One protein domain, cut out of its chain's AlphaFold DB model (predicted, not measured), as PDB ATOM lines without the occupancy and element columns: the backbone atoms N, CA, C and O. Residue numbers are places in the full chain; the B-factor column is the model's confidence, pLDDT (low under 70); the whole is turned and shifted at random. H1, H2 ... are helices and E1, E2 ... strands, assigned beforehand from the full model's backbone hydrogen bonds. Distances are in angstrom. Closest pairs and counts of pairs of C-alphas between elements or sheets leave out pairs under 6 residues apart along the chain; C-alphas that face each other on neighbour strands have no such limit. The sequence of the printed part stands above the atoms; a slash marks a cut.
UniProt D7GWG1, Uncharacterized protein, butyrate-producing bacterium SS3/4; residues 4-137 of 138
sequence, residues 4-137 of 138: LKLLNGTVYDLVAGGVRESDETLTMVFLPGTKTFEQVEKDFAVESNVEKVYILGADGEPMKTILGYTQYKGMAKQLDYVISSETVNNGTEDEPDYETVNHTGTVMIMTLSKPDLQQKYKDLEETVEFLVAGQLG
ATOM      1  N   LEU A   4      -7.428  25.411  44.530       96.81
ATOM      2  CA  LEU A   4      -8.045  24.643  43.469       96.81
ATOM      3  C   LEU A   4      -8.044  25.486  42.198       96.81
ATOM      4  O   LEU A   4      -8.611  26.575  42.204       96.81
ATOM      5  N   LYS A   5      -7.472  24.983  41.102       97.75
ATOM      6  CA  LYS A   5      -7.491  25.653  39.797       97.75
ATOM      7  C   LYS A   5      -8.129  24.778  38.720       97.75
ATOM      8  O   LYS A   5      -7.700  23.647  38.484       97.75
ATOM      9  N   LEU A   6      -9.126  25.347  38.047       97.50
ATOM     10  CA  LEU A   6      -9.822  24.768  36.896       97.50
ATOM     11  C   LEU A   6      -9.137  25.160  35.577       97.50
ATOM     12  O   LEU A   6      -8.360  26.121  35.526       97.50
ATOM     13  N   LEU A   7      -9.453  24.458  34.485       96.19
ATOM     14  CA  LEU A   7      -8.846  24.732  33.171       96.19
ATOM     15  C   LEU A   7      -9.225  26.096  32.591       96.19
ATOM     16  O   LEU A   7      -8.417  26.703  31.894       96.19
ATOM     17  N   ASN A   8     -10.407  26.615  32.927       94.88
ATOM     18  CA  ASN A   8     -10.822  27.963  32.529       94.88
ATOM     19  C   ASN A   8     -10.066  29.084  33.274       94.88
ATOM     20  O   ASN A   8     -10.384  30.258  33.103       94.88
ATOM     21  N   GLY A   9      -9.094  28.733  34.123       96.00
ATOM     22  CA  GLY A   9      -8.294  29.671  34.904       96.00
ATOM     23  C   GLY A   9      -8.942  30.109  36.214       96.00
ATOM     24  O   GLY A   9      -8.319  30.860  36.958       96.00
ATOM     25  N   THR A  10     -10.153  29.639  36.529       97.12
ATOM     26  CA  THR A  10     -10.794  29.915  37.818       97.12
ATOM     27  C   THR A  10     -10.005  29.275  38.952       97.12
ATOM     28  O   THR A  10      -9.626  28.106  38.860       97.12
ATOM     29  N   VAL A  11      -9.802  30.038  40.027       97.38
ATOM     30  CA  VAL A  11      -9.091  29.608  41.233       97.38
ATOM     31  C   VAL A  11      -9.980  29.787  42.463       97.38
ATOM     32  O   VAL A  11     -10.683  30.793  42.572       97.38
ATOM     33  N   TYR A  12      -9.928  28.820  43.376       97.50
ATOM     34  CA  TYR A  12     -10.602  28.835  44.671       97.50
ATOM     35  C   TYR A  12      -9.631  28.464  45.789       97.50
ATOM     36  O   TYR A  12      -8.784  27.593  45.600       97.50
ATOM     37  N   ASP A  13      -9.781  29.065  46.967       96.62
ATOM     38  CA  ASP A  13      -8.985  28.685  48.135       96.62
ATOM     39  C   ASP A  13      -9.553  27.408  48.759       96.62
ATOM     40  O   ASP A  13     -10.730  27.352  49.130       96.62
ATOM     41  N   LEU A  14      -8.723  26.372  48.872       95.94
ATOM     42  CA  LEU A  14      -9.117  25.108  49.479       95.94
ATOM     43  C   LEU A  14      -9.079  25.208  50.998       95.94
ATOM     44  O   LEU A  14      -8.153  25.760  51.594       95.94
ATOM     45  N   VAL A  15     -10.071  24.585  51.624       94.81
ATOM     46  CA  VAL A  15     -10.003  24.296  53.054       94.81
ATOM     47  C   VAL A  15      -8.989  23.174  53.277       94.81
ATOM     48  O   VAL A  15      -8.875  22.264  52.453       94.81
ATOM     49  N   ALA A  16      -8.256  23.218  54.392       90.88
ATOM     50  CA  ALA A  16      -7.290  22.179  54.743       90.88
ATOM     51  C   ALA A  16      -7.951  20.786  54.747       90.88
ATOM     52  O   ALA A  16      -8.986  20.575  55.381       90.88
ATOM     53  N   GLY A  17      -7.377  19.837  53.999       89.81
ATOM     54  CA  GLY A  17      -7.962  18.497  53.829       89.81
ATOM     55  C   GLY A  17      -9.297  18.482  53.066       89.81
ATOM     56  O   GLY A  17     -10.047  17.507  53.145       89.81
ATOM     57  N   GLY A  18      -9.612  19.554  52.335       93.50
ATOM     58  CA  GLY A  18     -10.868  19.735  51.611       93.50
ATOM     59  C   GLY A  18     -11.002  18.882  50.351       93.50
ATOM     60  O   GLY A  18     -12.085  18.840  49.779       93.50
ATOM     61  N   VAL A  19      -9.949  18.189  49.914       96.25
ATOM     62  CA  VAL A  19      -9.973  17.313  48.733       96.25
ATOM     63  C   VAL A  19     -10.086  15.857  49.170       96.25
ATOM     64  O   VAL A  19      -9.213  15.338  49.864       96.25
ATOM     65  N   ARG A  20     -11.143  15.178  48.726       96.56
ATOM     66  CA  ARG A  20     -11.354  13.741  48.938       96.56
ATOM     67  C   ARG A  20     -11.574  13.067  47.598       96.56
ATOM     68  O   ARG A  20     -12.548  13.348  46.905       96.56
ATOM     69  N   GLU A  21     -10.649  12.190  47.248       95.19
ATOM     70  CA  GLU A  21     -10.671  11.422  46.012       95.19
ATOM     71  C   GLU A  21     -11.003   9.960  46.328       95.19
ATOM     72  O   GLU A  21     -10.469   9.384  47.275       95.19
ATOM     73  N   SER A  22     -11.892   9.379  45.532       93.94
ATOM     74  CA  SER A  22     -12.260   7.961  45.542       93.94
ATOM     75  C   SER A  22     -12.290   7.454  44.104       93.94
ATOM     76  O   SER A  22     -12.302   8.260  43.180       93.94
ATOM     77  N   ASP A  23     -12.381   6.142  43.892       89.88
ATOM     78  CA  ASP A  23     -12.381   5.581  42.535       89.88
ATOM     79  C   ASP A  23     -13.486   6.144  41.628       89.88
ATOM     80  O   ASP A  23     -13.283   6.243  40.415       89.88
ATOM     81  N   GLU A  24     -14.617   6.559  42.199       92.00
ATOM     82  CA  GLU A  24     -15.792   7.027  41.458       92.00
ATOM     83  C   GLU A  24     -16.007   8.540  41.548       92.00
ATOM     84  O   GLU A  24     -16.484   9.154  40.588       92.00
ATOM     85  N   THR A  25     -15.660   9.152  42.684       96.44
ATOM     86  CA  THR A  25     -16.013  10.544  42.991       96.44
ATOM     87  C   THR A  25     -14.844  11.376  43.499       96.44
ATOM     88  O   THR A  25     -13.955  10.889  44.201       96.44
ATOM     89  N   LEU A  26     -14.907  12.667  43.184       97.62
ATOM     90  CA  LEU A  26     -14.052  13.717  43.712       97.62
ATOM     91  C   LEU A  26     -14.926  14.708  44.475       97.62
ATOM     92  O   LEU A  26     -15.821  15.321  43.895       97.62
ATOM     93  N   THR A  27     -14.649  14.883  45.765       98.12
ATOM     94  CA  THR A  27     -15.271  15.920  46.595       98.12
ATOM     95  C   THR A  27     -14.249  16.991  46.948       98.12
ATOM     96  O   THR A  27     -13.136  16.673  47.364       98.12
ATOM     97  N   MET A  28     -14.629  18.258  46.792       98.00
ATOM     98  CA  MET A  28     -13.782  19.418  47.070       98.00
ATOM     99  C   MET A  28     -14.522  20.406  47.970       98.00
ATOM    100  O   MET A  28     -15.660  20.770  47.678       98.00
ATOM    101  N   VAL A  29     -13.864  20.854  49.038       98.00
ATOM    102  CA  VAL A  29     -14.357  21.877  49.968       98.00
ATOM    103  C   VAL A  29     -13.483  23.119  49.853       98.00
ATOM    104  O   VAL A  29     -12.283  23.070  50.131       98.00
ATOM    105  N   PHE A  30     -14.079  24.229  49.432       97.75
ATOM    106  CA  PHE A  30     -13.354  25.465  49.148       97.75
ATOM    107  C   PHE A  30     -14.176  26.709  49.479       97.75
ATOM    108  O   PHE A  30     -15.403  26.665  49.613       97.75
ATOM    109  N   LEU A  31     -13.487  27.837  49.609       97.31
ATOM    110  CA  LEU A  31     -14.097  29.139  49.829       97.31
ATOM    111  C   LEU A  31     -14.595  29.707  48.490       97.31
ATOM    112  O   LEU A  31     -13.830  29.747  47.524       97.31
ATOM    113  N   PRO A  32     -15.844  30.202  48.406       96.56
ATOM    114  CA  PRO A  32     -16.379  30.783  47.171       96.56
ATOM    115  C   PRO A  32     -15.770  32.155  46.829       96.56
ATOM    116  O   PRO A  32     -16.040  32.701  45.757       96.56
ATOM    117  N   GLY A  33     -14.986  32.747  47.738       94.69
ATOM    118  CA  GLY A  33     -14.500  34.118  47.615       94.69
ATOM    119  C   GLY A  33     -15.670  35.096  47.509       94.69
ATOM    120  O   GLY A  33     -16.564  35.107  48.354       94.69
ATOM    121  N   THR A  34     -15.688  35.897  46.445       95.19
ATOM    122  CA  THR A  34     -16.770  36.854  46.163       95.19
ATOM    123  C   THR A  34     -17.872  36.292  45.260       95.19
ATOM    124  O   THR A  34     -18.804  37.025  44.926       95.19
ATOM    125  N   LYS A  35     -17.766  35.035  44.802       96.94
ATOM    126  CA  LYS A  35     -18.732  34.440  43.869       96.94
ATOM    127  C   LYS A  35     -19.997  33.968  44.588       96.94
ATOM    128  O   LYS A  35     -19.952  33.495  45.724       96.94
ATOM    129  N   THR A  36     -21.137  34.065  43.904       97.06
ATOM    130  CA  THR A  36     -22.397  33.471  44.380       97.06
ATOM    131  C   THR A  36     -22.393  31.955  44.197       97.06
ATOM    132  O   THR A  36     -21.568  31.408  43.466       97.06
ATOM    133  N   PHE A  37     -23.349  31.269  44.826       97.31
ATOM    134  CA  PHE A  37     -23.524  29.826  44.653       97.31
ATOM    135  C   PHE A  37     -23.679  29.450  43.173       97.31
ATOM    136  O   PHE A  37     -22.957  28.600  42.673       97.31
ATOM    137  N   GLU A  38     -24.541  30.143  42.437       97.81
ATOM    138  CA  GLU A  38     -24.837  29.852  41.031       97.81
ATOM    139  C   GLU A  38     -23.641  30.133  40.113       97.81
ATOM    140  O   GLU A  38     -23.469  29.476  39.089       97.81
ATOM    141  N   GLN A  39     -22.812  31.123  40.454       97.75
ATOM    142  CA  GLN A  39     -21.586  31.410  39.709       97.75
ATOM    143  C   GLN A  39     -20.551  30.309  39.909       97.75
ATOM    144  O   GLN A  39     -19.954  29.866  38.932       97.75
ATOM    145  N   VAL A  40     -20.372  29.854  41.154       97.94
ATOM    146  CA  VAL A  40     -19.492  28.722  41.445       97.94
ATOM    147  C   VAL A  40     -20.006  27.479  40.730       97.94
ATOM    148  O   VAL A  40     -19.246  26.851  40.009       97.94
ATOM    149  N   GLU A  41     -21.295  27.156  40.847       97.69
ATOM    150  CA  GLU A  41     -21.883  25.964  40.226       97.69
ATOM    151  C   GLU A  41     -21.617  25.924  38.715       97.69
ATOM    152  O   GLU A  41     -21.172  24.906  38.186       97.69
ATOM    153  N   LYS A  42     -21.801  27.058  38.030       97.12
ATOM    154  CA  LYS A  42     -21.534  27.185  36.591       97.12
ATOM    155  C   LYS A  42     -20.090  26.883  36.204       97.12
ATOM    156  O   LYS A  42     -19.872  26.348  35.121       97.12
ATOM    157  N   ASP A  43     -19.116  27.199  37.053       97.12
ATOM    158  CA  ASP A  43     -17.713  26.919  36.742       97.12
ATOM    159  C   ASP A  43     -17.422  25.414  36.683       97.12
ATOM    160  O   ASP A  43     -16.603  24.997  35.864       97.12
ATOM    161  N   PHE A  44     -18.111  24.612  37.502       97.12
ATOM    162  CA  PHE A  44     -17.929  23.156  37.586       97.12
ATOM    163  C   PHE A  44     -18.906  22.361  36.715       97.12
ATOM    164  O   PHE A  44     -18.603  21.232  36.340       97.12
ATOM    165  N   ALA A  45     -20.061  22.935  36.377       94.94
ATOM    166  CA  ALA A  45     -21.055  22.291  35.520       94.94
ATOM    167  C   ALA A  45     -20.601  22.158  34.052       94.94
ATOM    168  O   ALA A  45     -21.200  21.408  33.284       94.94
ATOM    169  N   VAL A  46     -19.554  22.880  33.646       94.56
ATOM    170  CA  VAL A  46     -18.968  22.792  32.305       94.56
ATOM    171  C   VAL A  46     -17.872  21.724  32.295       94.56
ATOM    172  O   VAL A  46     -16.806  21.931  32.871       94.56
ATOM    173  N   GLU A  47     -18.113  20.612  31.589       92.75
ATOM    174  CA  GLU A  47     -17.218  19.438  31.546       92.75
ATOM    175  C   GLU A  47     -15.762  19.821  31.217       92.75
ATOM    176  O   GLU A  47     -14.838  19.425  31.925       92.75
ATOM    177  N   SER A  48     -15.553  20.694  30.222       93.88
ATOM    178  CA  SER A  48     -14.219  21.143  29.793       93.88
ATOM    179  C   SER A  48     -13.448  21.938  30.850       93.88
ATOM    180  O   SER A  48     -12.229  22.052  30.763       93.88
ATOM    181  N   ASN A  49     -14.120  22.517  31.849       96.62
ATOM    182  CA  ASN A  49     -13.437  23.245  32.921       96.62
ATOM    183  C   ASN A  49     -12.815  22.289  33.945       96.62
ATOM    184  O   ASN A  49     -11.831  22.650  34.595       96.62
ATOM    185  N   VAL A  50     -13.394  21.092  34.082       96.00
ATOM    186  CA  VAL A  50     -13.063  20.095  35.110       96.00
ATOM    187  C   VAL A  50     -12.376  18.844  34.551       96.00
ATOM    188  O   VAL A  50     -11.998  17.971  35.326       96.00
ATOM    189  N   GLU A  51     -12.130  18.765  33.236       93.62
ATOM    190  CA  GLU A  51     -11.321  17.696  32.611       93.62
ATOM    191  C   GLU A  51      -9.980  17.480  33.317       93.62
ATOM    192  O   GLU A  51      -9.504  16.347  33.460       93.62
ATOM    193  N   LYS A  52      -9.384  18.580  33.783       94.44
ATOM    194  CA  LYS A  52      -8.206  18.576  34.635       94.44
ATOM    195  C   LYS A  52      -8.359  19.600  35.746       94.44
ATOM    196  O   LYS A  52      -8.616  20.777  35.505       94.44
ATOM    197  N   VAL A  53      -8.112  19.145  36.961       96.69
ATOM    198  CA  VAL A  53      -8.123  19.974  38.156       96.69
ATOM    199  C   VAL A  53      -6.717  20.013  38.741       96.69
ATOM    200  O   VAL A  53      -6.086  18.971  38.927       96.69
ATOM    201  N   TYR A  54      -6.218  21.210  39.032       97.44
ATOM    202  CA  TYR A  54      -4.927  21.402  39.683       97.44
ATOM    203  C   TYR A  54      -5.121  21.770  41.148       97.44
ATOM    204  O   TYR A  54      -5.941  22.629  41.471       97.44
ATOM    205  N   ILE A  55      -4.325  21.152  42.014       97.44
ATOM    206  CA  ILE A  55      -4.133  21.592  43.393       97.44
ATOM    207  C   ILE A  55      -2.804  22.331  43.433       97.44
ATOM    208  O   ILE A  55      -1.765  21.750  43.103       97.44
ATOM    209  N   LEU A  56      -2.855  23.611  43.772       97.19
ATOM    210  CA  LEU A  56      -1.703  24.491  43.876       97.19
ATOM    211  C   LEU A  56      -1.289  24.631  45.340       97.19
ATOM    212  O   LEU A  56      -2.143  24.686  46.230       97.19
ATOM    213  N   GLY A  57       0.016  24.726  45.567       94.62
ATOM    214  CA  GLY A  57       0.581  25.105  46.852       94.62
ATOM    215  C   GLY A  57       0.355  26.581  47.167       94.62
ATOM    216  O   GLY A  57      -0.165  27.351  46.360       94.62
ATOM    217  N   ALA A  58       0.775  26.993  48.363       89.25
ATOM    218  CA  ALA A  58       0.684  28.392  48.790       89.25
ATOM    219  C   ALA A  58       1.586  29.344  47.974       89.25
ATOM    220  O   ALA A  58       1.378  30.554  48.001       89.25
ATOM    221  N   ASP A  59       2.577  28.803  47.268       91.56
ATOM    222  CA  ASP A  59       3.458  29.491  46.320       91.56
ATOM    223  C   ASP A  59       2.857  29.605  44.906       91.56
ATOM    224  O   ASP A  59       3.440  30.255  44.041       91.56
ATOM    225  N   GLY A  60       1.681  29.010  44.674       88.75
ATOM    226  CA  GLY A  60       1.008  28.975  43.377       88.75
ATOM    227  C   GLY A  60       1.499  27.863  42.445       88.75
ATOM    228  O   GLY A  60       0.956  27.719  41.345       88.75
ATOM    229  N   GLU A  61       2.470  27.053  42.872       93.62
ATOM    230  CA  GLU A  61       2.999  25.958  42.063       93.62
ATOM    231  C   GLU A  61       2.075  24.729  42.120       93.62
ATOM    232  O   GLU A  61       1.533  24.396  43.180       93.62
ATOM    233  N   PRO A  62       1.863  24.011  41.001       93.81
ATOM    234  CA  PRO A  62       1.068  22.789  41.006       93.81
ATOM    235  C   PRO A  62       1.700  21.686  41.866       93.81
ATOM    236  O   PRO A  62       2.778  21.184  41.560       93.81
ATOM    237  N   MET A  63       0.977  21.238  42.892       95.50
ATOM    238  CA  MET A  63       1.372  20.125  43.763       95.50
ATOM    239  C   MET A  63       0.713  18.801  43.362       95.50
ATOM    240  O   MET A  63       1.313  17.736  43.499       95.50
ATOM    241  N   LYS A  64      -0.527  18.849  42.861       95.31
ATOM    242  CA  LYS A  64      -1.270  17.664  42.407       95.31
ATOM    243  C   LYS A  64      -2.096  17.992  41.169       95.31
ATOM    244  O   LYS A  64      -2.640  19.084  41.035       95.31
ATOM    245  N   THR A  65      -2.214  17.019  40.272       96.56
ATOM    246  CA  THR A  65      -3.164  17.050  39.154       96.56
ATOM    247  C   THR A  65      -4.178  15.929  39.342       96.56
ATOM    248  O   THR A  65      -3.787  14.793  39.608       96.56
ATOM    249  N   ILE A  66      -5.463  16.242  39.200       96.19
ATOM    250  CA  ILE A  66      -6.580  15.298  39.292       96.19
ATOM    251  C   ILE A  66      -7.280  15.254  37.930       96.19
ATOM    252  O   ILE A  66      -7.511  16.293  37.307       96.19
ATOM    253  N   LEU A  67      -7.572  14.045  37.449       94.12
ATOM    254  CA  LEU A  67      -8.081  13.783  36.102       94.12
ATOM    255  C   LEU A  67      -9.284  12.844  36.135       94.12
ATOM    256  O   LEU A  67      -9.389  11.977  36.999       94.12
ATOM    257  N   GLY A  68     -10.145  12.979  35.129       90.25
ATOM    258  CA  GLY A  68     -11.196  12.008  34.830       90.25
ATOM    259  C   GLY A  68     -12.516  12.212  35.572       90.25
ATOM    260  O   GLY A  68     -13.482  11.558  35.202       90.25
ATOM    261  N   TYR A  69     -12.603  13.120  36.548       95.38
ATOM    262  CA  TYR A  69     -13.863  13.458  37.230       95.38
ATOM    263  C   TYR A  69     -14.553  14.622  36.520       95.38
ATOM    264  O   TYR A  69     -14.418  15.771  36.928       95.38
ATOM    265  N   THR A  70     -15.250  14.333  35.425       94.62
ATOM    266  CA  THR A  70     -15.800  15.374  34.544       94.62
ATOM    267  C   THR A  70     -17.307  15.576  34.690       94.62
ATOM    268  O   THR A  70     -17.838  16.597  34.260       94.62
ATOM    269  N   GLN A  71     -18.014  14.644  35.337       94.56
ATOM    270  CA  GLN A  71     -19.460  14.742  35.521       94.56
ATOM    271  C   GLN A  71     -19.815  15.457  36.820       94.56
ATOM    272  O   GLN A  71     -19.503  14.976  37.907       94.56
ATOM    273  N   TYR A  72     -20.546  16.564  36.717       95.75
ATOM    274  CA  TYR A  72     -21.142  17.229  37.871       95.75
ATOM    275  C   TYR A  72     -22.190  16.335  38.552       95.75
ATOM    276  O   TYR A  72     -23.079  15.793  37.888       95.75
ATOM    277  N   LYS A  73     -22.097  16.180  39.879       96.06
ATOM    278  CA  LYS A  73     -23.086  15.445  40.691       96.06
ATOM    279  C   LYS A  73     -23.868  16.334  41.643       96.06
ATOM    280  O   LYS A  73     -24.981  15.974  42.014       96.06
ATOM    281  N   GLY A  74     -23.308  17.471  42.032       96.81
ATOM    282  CA  GLY A  74     -23.980  18.409  42.916       96.81
ATOM    283  C   GLY A  74     -23.010  19.319  43.651       96.81
ATOM    284  O   GLY A  74     -21.808  19.053  43.736       96.81
ATOM    285  N   MET A  75     -23.569  20.382  44.214       98.25
ATOM    286  CA  MET A  75     -22.877  21.303  45.095       98.25
ATOM    287  C   MET A  75     -23.762  21.643  46.290       98.25
ATOM    288  O   MET A  75     -24.968  21.838  46.146       98.25
ATOM    289  N   ALA A  76     -23.158  21.759  47.468       98.00
ATOM    290  CA  ALA A  76     -23.818  22.246  48.670       98.00
ATOM    291  C   ALA A  76     -23.092  23.474  49.225       98.00
ATOM    292  O   ALA A  76     -21.863  23.548  49.209       98.00
ATOM    293  N   LYS A  77     -23.865  24.429  49.748       97.56
ATOM    294  CA  LYS A  77     -23.348  25.556  50.527       97.56
ATOM    295  C   LYS A  77     -23.441  25.204  52.002       97.56
ATOM    296  O   LYS A  77     -24.536  24.912  52.480       97.56
ATOM    297  N   GLN A  78     -22.329  25.286  52.722       97.50
ATOM    298  CA  GLN A  78     -22.324  25.107  54.170       97.50
ATOM    299  C   GLN A  78     -21.895  26.404  54.855       97.50
ATOM    300  O   GLN A  78     -20.867  26.993  54.520       97.50
ATOM    301  N   LEU A  79     -22.728  26.854  55.793       95.19
ATOM    302  CA  LEU A  79     -22.448  27.984  56.675       95.19
ATOM    303  C   LEU A  79     -21.711  27.491  57.925       95.19
ATOM    304  O   LEU A  79     -21.775  26.304  58.249       95.19
ATOM    305  N   ASP A  80     -21.025  28.408  58.605       93.75
ATOM    306  CA  ASP A  80     -20.351  28.163  59.886       93.75
ATOM    307  C   ASP A  80     -19.392  26.954  59.876       93.75
ATOM    308  O   ASP A  80     -19.208  26.261  60.875       93.75
ATOM    309  N   TYR A  81     -18.757  26.691  58.732       94.62
ATOM    310  CA  TYR A  81     -17.774  25.622  58.573       94.62
ATOM    311  C   TYR A  81     -16.452  26.028  59.231       94.62
ATOM    312  O   TYR A  81     -15.963  27.121  58.960       94.62
ATOM    313  N   VAL A  82     -15.841  25.159  60.044       92.94
ATOM    314  CA  VAL A  82     -14.524  25.410  60.663       92.94
ATOM    315  C   VAL A  82     -13.426  25.328  59.599       92.94
ATOM    316  O   VAL A  82     -13.084  24.244  59.133       92.94
ATOM    317  N   ILE A  83     -12.894  26.479  59.189       92.19
ATOM    318  CA  ILE A  83     -11.868  26.597  58.138       92.19
ATOM    319  C   ILE A  83     -10.474  26.362  58.724       92.19
ATOM    320  O   ILE A  83      -9.632  25.719  58.097       92.19
ATOM    321  N   SER A  84     -10.241  26.876  59.930       88.88
ATOM    322  CA  SER A  84      -9.010  26.684  60.686       88.88
ATOM    323  C   SER A  84      -9.287  26.754  62.184       88.88
ATOM    324  O   SER A  84     -10.316  27.272  62.624       88.88
ATOM    325  N   SER A  85      -8.339  26.248  62.961       89.50
ATOM    326  CA  SER A  85      -8.345  26.332  64.415       89.50
ATOM    327  C   SER A  85      -6.975  26.813  64.872       89.50
ATOM    328  O   SER A  85      -5.960  26.385  64.320       89.50
ATOM    329  N   GLU A  86      -6.950  27.692  65.862       91.75
ATOM    330  CA  GLU A  86      -5.734  28.173  66.510       91.75
ATOM    331  C   GLU A  86      -5.767  27.788  67.988       91.75
ATOM    332  O   GLU A  86      -6.802  27.905  68.645       91.75
ATOM    333  N   THR A  87      -4.636  27.317  68.513       91.44
ATOM    334  CA  THR A  87      -4.475  27.104  69.952       91.44
ATOM    335  C   THR A  87      -3.868  28.362  70.557       91.44
ATOM    336  O   THR A  87      -2.713  28.685  70.277       91.44
ATOM    337  N   VAL A  88      -4.632  29.053  71.396       92.06
ATOM    338  CA  VAL A  88      -4.228  30.300  72.053       92.06
ATOM    339  C   VAL A  88      -3.937  30.008  73.521       92.06
ATOM    340  O   VAL A  88      -4.739  29.362  74.189       92.06
ATOM    341  N   ASN A  89      -2.785  30.463  74.026       91.44
ATOM    342  CA  ASN A  89      -2.506  30.453  75.463       91.44
ATOM    343  C   ASN A  89      -3.050  31.747  76.084       91.44
ATOM    344  O   ASN A  89      -2.509  32.824  75.832       91.44
ATOM    345  N   ASN A  90      -4.105  31.631  76.883       90.50
ATOM    346  CA  ASN A  90      -4.702  32.726  77.647       90.50
ATOM    347  C   ASN A  90      -4.088  32.870  79.056       90.50
ATOM    348  O   ASN A  90      -4.405  33.822  79.772       90.50
ATOM    349  N   GLY A  91      -3.230  31.927  79.457       87.94
ATOM    350  CA  GLY A  91      -2.514  31.909  80.730       87.94
ATOM    351  C   GLY A  91      -1.133  32.564  80.658       87.94
ATOM    352  O   GLY A  91      -0.820  33.344  79.757       87.94
ATOM    353  N   THR A  92      -0.281  32.247  81.630       91.12
ATOM    354  CA  THR A  92       1.127  32.680  81.642       91.12
ATOM    355  C   THR A  92       2.036  31.577  81.092       91.12
ATOM    356  O   THR A  92       1.569  30.501  80.721       91.12
ATOM    357  N   GLU A  93       3.343  31.831  80.996       86.56
ATOM    358  CA  GLU A  93       4.309  30.786  80.626       86.56
ATOM    359  C   GLU A  93       4.439  29.718  81.729       86.56
ATOM    360  O   GLU A  93       4.533  28.531  81.426       86.56
ATOM    361  N   ASP A  94       4.361  30.134  83.000       91.56
ATOM    362  CA  ASP A  94       4.456  29.249  84.168       91.56
ATOM    363  C   ASP A  94       3.145  28.491  84.455       91.56
ATOM    364  O   ASP A  94       3.162  27.382  84.993       91.56
ATOM    365  N   GLU A  95       2.006  29.065  84.064       92.19
ATOM    366  CA  GLU A  95       0.669  28.479  84.196       92.19
ATOM    367  C   GLU A  95      -0.106  28.666  82.879       92.19
ATOM    368  O   GLU A  95      -0.895  29.612  82.757       92.19
ATOM    369  N   PRO A  96       0.143  27.818  81.861       90.00
ATOM    370  CA  PRO A  96      -0.512  27.952  80.570       90.00
ATOM    371  C   PRO A  96      -1.974  27.502  80.636       90.00
ATOM    372  O   PRO A  96      -2.303  26.490  81.256       90.00
ATOM    373  N   ASP A  97      -2.831  28.222  79.920       93.12
ATOM    374  CA  ASP A  97      -4.244  27.901  79.731       93.12
ATOM    375  C   ASP A  97      -4.554  27.922  78.235       93.12
ATOM    376  O   ASP A  97      -4.663  28.983  77.620       93.12
ATOM    377  N   TYR A  98      -4.599  26.737  77.629       92.88
ATOM    378  CA  TYR A  98      -4.761  26.596  76.189       92.88
ATOM    379  C   TYR A  98      -6.232  26.470  75.810       92.88
ATOM    380  O   TYR A  98      -6.899  25.496  76.165       92.88
ATOM    381  N   GLU A  99      -6.701  27.396  74.983       92.38
ATOM    382  CA  GLU A  99      -8.014  27.347  74.353       92.38
ATOM    383  C   GLU A  99      -7.868  27.111  72.846       92.38
ATOM    384  O   GLU A  99      -6.964  27.637  72.198       92.38
ATOM    385  N   THR A 100      -8.765  26.309  72.270       92.69
ATOM    386  CA  THR A 100      -8.871  26.174  70.811       92.69
ATOM    387  C   THR A 100      -9.914  27.149  70.284       92.69
ATOM    388  O   THR A 100     -11.110  26.979  70.523       92.69
ATOM    389  N   VAL A 101      -9.463  28.134  69.516       92.06
ATOM    390  CA  VAL A 101     -10.319  29.103  68.835       92.06
ATOM    391  C   VAL A 101     -10.550  28.636  67.403       92.06
ATOM    392  O   VAL A 101      -9.612  28.440  66.634       92.06
ATOM    393  N   ASN A 102     -11.816  28.450  67.033       92.94
ATOM    394  CA  ASN A 102     -12.198  28.071  65.676       92.94
ATOM    395  C   ASN A 102     -12.511  29.308  64.834       92.94
ATOM    396  O   ASN A 102     -13.321  30.148  65.226       92.94
ATOM    397  N   HIS A 103     -11.950  29.360  63.631       91.38
ATOM    398  CA  HIS A 103     -12.323  30.331  62.611       91.38
ATOM    399  C   HIS A 103     -13.307  29.681  61.646       91.38
ATOM    400  O   HIS A 103     -12.962  28.764  60.894       91.38
ATOM    401  N   THR A 104     -14.554  30.143  61.690       94.31
ATOM    402  CA  THR A 104     -15.632  29.620  60.856       94.31
ATOM    403  C   THR A 104     -15.896  30.510  59.645       94.31
ATOM    404  O   THR A 104     -15.611  31.709  59.645       94.31
ATOM    405  N   GLY A 105     -16.461  29.931  58.589       93.94
ATOM    406  CA  GLY A 105     -16.900  30.685  57.422       93.94
ATOM    407  C   GLY A 105     -17.804  29.885  56.494       93.94
ATOM    408  O   GLY A 105     -18.248  28.782  56.807       93.94
ATOM    409  N   THR A 106     -18.115  30.477  55.343       96.31
ATOM    410  CA  THR A 106     -18.951  29.842  54.316       96.31
ATOM    411  C   THR A 106     -18.086  29.092  53.315       96.31
ATOM    412  O   THR A 106     -17.181  29.681  52.724       96.31
ATOM    413  N   VAL A 107     -18.417  27.827  53.065       97.88
ATOM    414  CA  VAL A 107     -17.728  26.972  52.089       97.88
ATOM    415  C   VAL A 107     -18.702  26.418  51.052       97.88
ATOM    416  O   VAL A 107     -19.913  26.328  51.286       97.88
ATOM    417  N   MET A 108     -18.149  26.018  49.913       98.31
ATOM    418  CA  MET A 108     -18.818  25.211  48.900       98.31
ATOM    419  C   MET A 108     -18.259  23.794  48.944       98.31
ATOM    420  O   MET A 108     -17.044  23.606  48.986       98.31
ATOM    421  N   ILE A 109     -19.151  22.808  48.932       98.12
ATOM    422  CA  ILE A 109     -18.829  21.385  48.849       98.12
ATOM    423  C   ILE A 109     -19.264  20.915  47.466       98.12
ATOM    424  O   ILE A 109     -20.458  20.793  47.207       98.12
ATOM    425  N   MET A 110     -18.300  20.701  46.578       98.31
ATOM    426  CA  MET A 110     -18.507  20.281  45.192       98.31
ATOM    427  C   MET A 110     -18.245  18.789  45.043       98.31
ATOM    428  O   MET A 110     -17.212  18.311  45.517       98.31
ATOM    429  N   THR A 111     -19.113  18.083  44.320       98.25
ATOM    430  CA  THR A 111     -18.921  16.672  43.981       98.25
ATOM    431  C   THR A 111     -18.949  16.462  42.470       98.25
ATOM    432  O   THR A 111     -19.923  16.793  41.787       98.25
ATOM    433  N   LEU A 112     -17.879  15.853  41.962       97.75
ATOM    434  CA  LEU A 112     -17.741  15.382  40.587       97.75
ATOM    435  C   LEU A 112     -17.624  13.853  40.576       97.75
ATOM    436  O   LEU A 112     -17.164  13.256  41.551       97.75
ATOM    437  N   SER A 113     -17.987  13.211  39.469       96.50
ATOM    438  CA  SER A 113     -17.722  11.791  39.234       96.50
ATOM    439  C   SER A 113     -17.004  11.551  37.920       96.50
ATOM    440  O   SER A 113     -16.996  12.395  37.016       96.50
ATOM    441  N   LYS A 114     -16.445  10.350  37.791       93.94
ATOM    442  CA  LYS A 114     -16.023   9.843  36.487       93.94
ATOM    443  C   LYS A 114     -17.232   9.650  35.564       93.94
ATOM    444  O   LYS A 114     -18.333   9.397  36.061       93.94
ATOM    445  N   PRO A 115     -17.058   9.802  34.240       88.94
ATOM    446  CA  PRO A 115     -18.118   9.518  33.290       88.94
ATOM    447  C   PRO A 115     -18.451   8.029  33.262       88.94
ATOM    448  O   PRO A 115     -17.555   7.185  33.260       88.94
ATOM    449  N   ASP A 116     -19.741   7.716  33.175       84.75
ATOM    450  CA  ASP A 116     -20.192   6.360  32.874       84.75
ATOM    451  C   ASP A 116     -19.946   6.067  31.388       84.75
ATOM    452  O   ASP A 116     -20.643   6.571  30.502       84.75
ATOM    453  N   LEU A 117     -18.905   5.279  31.110       81.12
ATOM    454  CA  LEU A 117     -18.530   4.921  29.744       81.12
ATOM    455  C   LEU A 117     -19.589   4.044  29.069       81.12
ATOM    456  O   LEU A 117     -19.792   4.192  27.869       81.12
ATOM    457  N   GLN A 118     -20.285   3.178  29.813       77.94
ATOM    458  CA  GLN A 118     -21.341   2.328  29.249       77.94
ATOM    459  C   GLN A 118     -22.510   3.186  28.766       77.94
ATOM    460  O   GLN A 118     -22.986   3.007  27.645       77.94
ATOM    461  N   GLN A 119     -22.906   4.178  29.566       78.56
ATOM    462  CA  GLN A 119     -23.933   5.130  29.156       78.56
ATOM    463  C   GLN A 119     -23.484   5.961  27.944       78.56
ATOM    464  O   GLN A 119     -24.237   6.071  26.981       78.56
ATOM    465  N   LYS A 120     -22.236   6.469  27.928       77.19
ATOM    466  CA  LYS A 120     -21.706   7.223  26.772       77.19
ATOM    467  C   LYS A 120     -21.709   6.396  25.477       77.19
ATOM    468  O   LYS A 120     -21.997   6.949  24.418       77.19
ATOM    469  N   TYR A 121     -21.396   5.099  25.537       80.75
ATOM    470  CA  TYR A 121     -21.471   4.226  24.359       80.75
ATOM    471  C   TYR A 121     -22.905   4.014  23.884       80.75
ATOM    472  O   TYR A 121     -23.150   4.091  22.683       80.75
ATOM    473  N   LYS A 122     -23.844   3.808  24.812       82.94
ATOM    474  CA  LYS A 122     -25.260   3.644  24.481       82.94
ATOM    475  C   LYS A 122     -25.843   4.893  23.814       82.94
ATOM    476  O   LYS A 122     -26.475   4.783  22.771       82.94
ATOM    477  N   ASP A 123     -25.575   6.075  24.365       81.62
ATOM    478  CA  ASP A 123     -26.051   7.343  23.792       81.62
ATOM    479  C   ASP A 123     -25.488   7.566  22.375       81.62
ATOM    480  O   ASP A 123     -26.164   8.095  21.487       81.62
ATOM    481  N   LEU A 124     -24.237   7.146  22.145       85.56
ATOM    482  CA  LEU A 124     -23.600   7.223  20.835       85.56
ATOM    483  C   LEU A 124     -24.223   6.237  19.839       85.56
ATOM    484  O   LEU A 124     -24.458   6.617  18.694       85.56
ATOM    485  N   GLU A 125     -24.497   5.003  20.264       83.31
ATOM    486  CA  GLU A 125     -25.180   3.992  19.452       83.31
ATOM    487  C   GLU A 125     -26.571   4.483  19.031       83.31
ATOM    488  O   GLU A 125     -26.848   4.548  17.835       83.31
ATOM    489  N   GLU A 126     -27.383   4.968  19.976       83.75
ATOM    490  CA  GLU A 126     -28.707   5.543  19.692       83.75
ATOM    491  C   GLU A 126     -28.623   6.742  18.724       83.75
ATOM    492  O   GLU A 126     -29.439   6.875  17.807       83.75
ATOM    493  N   THR A 127     -27.604   7.599  18.867       84.75
ATOM    494  CA  THR A 127     -27.381   8.737  17.954       84.75
ATOM    495  C   THR A 127     -27.032   8.272  16.537       84.75
ATOM    496  O   THR A 127     -27.538   8.828  15.558       84.75
ATOM    497  N   VAL A 128     -26.174   7.257  16.401       85.62
ATOM    498  CA  VAL A 128     -25.803   6.687  15.097       85.62
ATOM    499  C   VAL A 128     -27.009   6.013  14.445       85.62
ATOM    500  O   VAL A 128     -27.273   6.264  13.269       85.62
ATOM    501  N   GLU A 129     -27.772   5.220  15.198       82.62
ATOM    502  CA  GLU A 129     -28.992   4.572  14.710       82.62
ATOM    503  C   GLU A 129     -30.016   5.595  14.205       82.62
ATOM    504  O   GLU A 129     -30.555   5.434  13.106       82.62
ATOM    505  N   PHE A 130     -30.228   6.689  14.945       83.12
ATOM    506  CA  PHE A 130     -31.113   7.776  14.526       83.12
ATOM    507  C   PHE A 130     -30.661   8.426  13.208       83.12
ATOM    508  O   PHE A 130     -31.477   8.633  12.304       83.12
ATOM    509  N   LEU A 131     -29.365   8.724  13.064       84.62
ATOM    510  CA  LEU A 131     -28.815   9.326  11.843       84.62
ATOM    511  C   LEU A 131     -28.934   8.389  10.633       84.62
ATOM    512  O   LEU A 131     -29.295   8.839   9.544       84.62
ATOM    513  N   VAL A 132     -28.668   7.093  10.818       81.56
ATOM    514  CA  VAL A 132     -28.793   6.082   9.755       81.56
ATOM    515  C   VAL A 132     -30.257   5.899   9.348       81.56
ATOM    516  O   VAL A 132     -30.562   5.901   8.155       81.56
ATOM    517  N   ALA A 133     -31.180   5.816  10.309       77.38
ATOM    518  CA  ALA A 133     -32.614   5.721  10.032       77.38
ATOM    519  C   ALA A 133     -33.145   6.959   9.283       77.38
ATOM    520  O   ALA A 133     -33.955   6.823   8.366       77.38
ATOM    521  N   GLY A 134     -32.646   8.156   9.612       75.25
ATOM    522  CA  GLY A 134     -32.983   9.396   8.910       75.25
ATOM    523  C   GLY A 134     -32.472   9.465   7.465       75.25
ATOM    524  O   GLY A 134     -33.096  10.124   6.637       75.25
ATOM    525  N   GLN A 135     -31.375   8.773   7.135       65.94
ATOM    526  CA  GLN A 135     -30.841   8.703   5.766       65.94
ATOM    527  C   GLN A 135     -31.495   7.617   4.903       65.94
ATOM    528  O   GLN A 135     -31.509   7.742   3.682       65.94
ATOM    529  N   LEU A 136     -32.043   6.564   5.515       62.31
ATOM    530  CA  LEU A 136     -32.732   5.472   4.814       62.31
ATOM    531  C   LEU A 136     -34.238   5.730   4.609       62.31
ATOM    532  O   LEU A 136     -34.916   4.922   3.977       62.31
ATOM    533  N   GLY A 137     -34.761   6.837   5.147       59.84
ATOM    534  CA  GLY A 137     -36.168   7.243   5.074       59.84
ATOM    535  C   GLY A 137     -36.496   8.360   4.071       59.84
ATOM    536  O   GLY A 137     -37.543   8.988   4.235       59.84
TER     537      GLY A 137
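This is residues 4 to 137 of the 138 residues of an uncharacterized protein of butyrate-producing bacterium SS3/4 (UniProt D7GWG1). A twisted sheet of four strands, with helix H1 packed over one face and the small hairpin E3 and E4 near its edge strand E1, runs on at one end into a long two-stranded arm made by the hairpin E5 and E6. At the opposite end of the long axis helix H3 sticks out alone, and arm and helix together make the length. The printed part has 134 residues, with three named helices and six named strands in the order E1, E2, H1, H2, E3, E4, E5, E6, H3. The large sheet has the order E1, E2, E6, E5, all antiparallel, and the class is mixed, helices and strands. The whole is only just extended, close to loose, with a radius of gyration of the C-alphas of 21.4 A and spans of 91 by 27 by 25 A.

In the large sheet, E1 is residues 11 to 21, from C-alpha 11 at (-9.091, 29.608, 41.233), and bends by 101 degrees at residue 16. E2 is residues 25 to 31. E6, residues 98 to 113, is 41.9 A long and bends by 65 degrees at residue 106; E5, residues 71 to 89, is 46.1 A long and bends by 69 degrees at residue 74, with C-alpha 89 at (-2.506, 30.453, 75.463). H1 is residues 37 to 45, H2 residues 47 to 50, E3 residues 52 to 56 and E4 residues 62 to 67. H3, residues 117 to 136, is 28.7 A long and ends with C-alpha 136 at (-32.732, 5.472, 4.814).

Inner strand E2 and E6 are antiparallel at 132 degrees, with N 28 and O 110 2.9 A apart, within hydrogen-bond range. The hairpin E1 and E2 has N 20 and O 27 at 2.8 A. The hairpin E5 and E6 is antiparallel at 168 degrees, with N 88 and O 99 at 2.8 A and N 113 and O 71 at 2.8 A. H1 is on the sheet, over E6, at a height over the sheet of 8.0 A; it runs along the strands, only just, at 29 degrees to E6 on the local plane. The closest C-alphas of H1 and E5 are those of Ala 45 and Tyr 72, 5.6 A. H2 only grazes the sheet with residues 47 to 50; it is close to H1 but not clearly touching, with C-alphas 44 and 50 closest at 6.3 A. In the hairpin E3 and E4, N 55 and O 64 are 2.8 A apart; E3 and E1 are near each other, with 10 pairs of C-alphas within 10 A. H3 is not on the sheet and is apart from H1 and E5, for instance. Every O i to N i+4 pair is within range in H3, 4 of 5 in H1, and H2 is too short for one.

The C-alphas of Asp 94 and Gly 137, the two farthest apart, are 91.6 A from each other. Residues 117 to 137, of which 117 to 136 belong to H3, stand free; the body without them spans 60 by 27 by 26 A. The printed part has no cut and no long link. The mean pLDDT of the printed part is 92.2, and residues 135 to 137 are under 70.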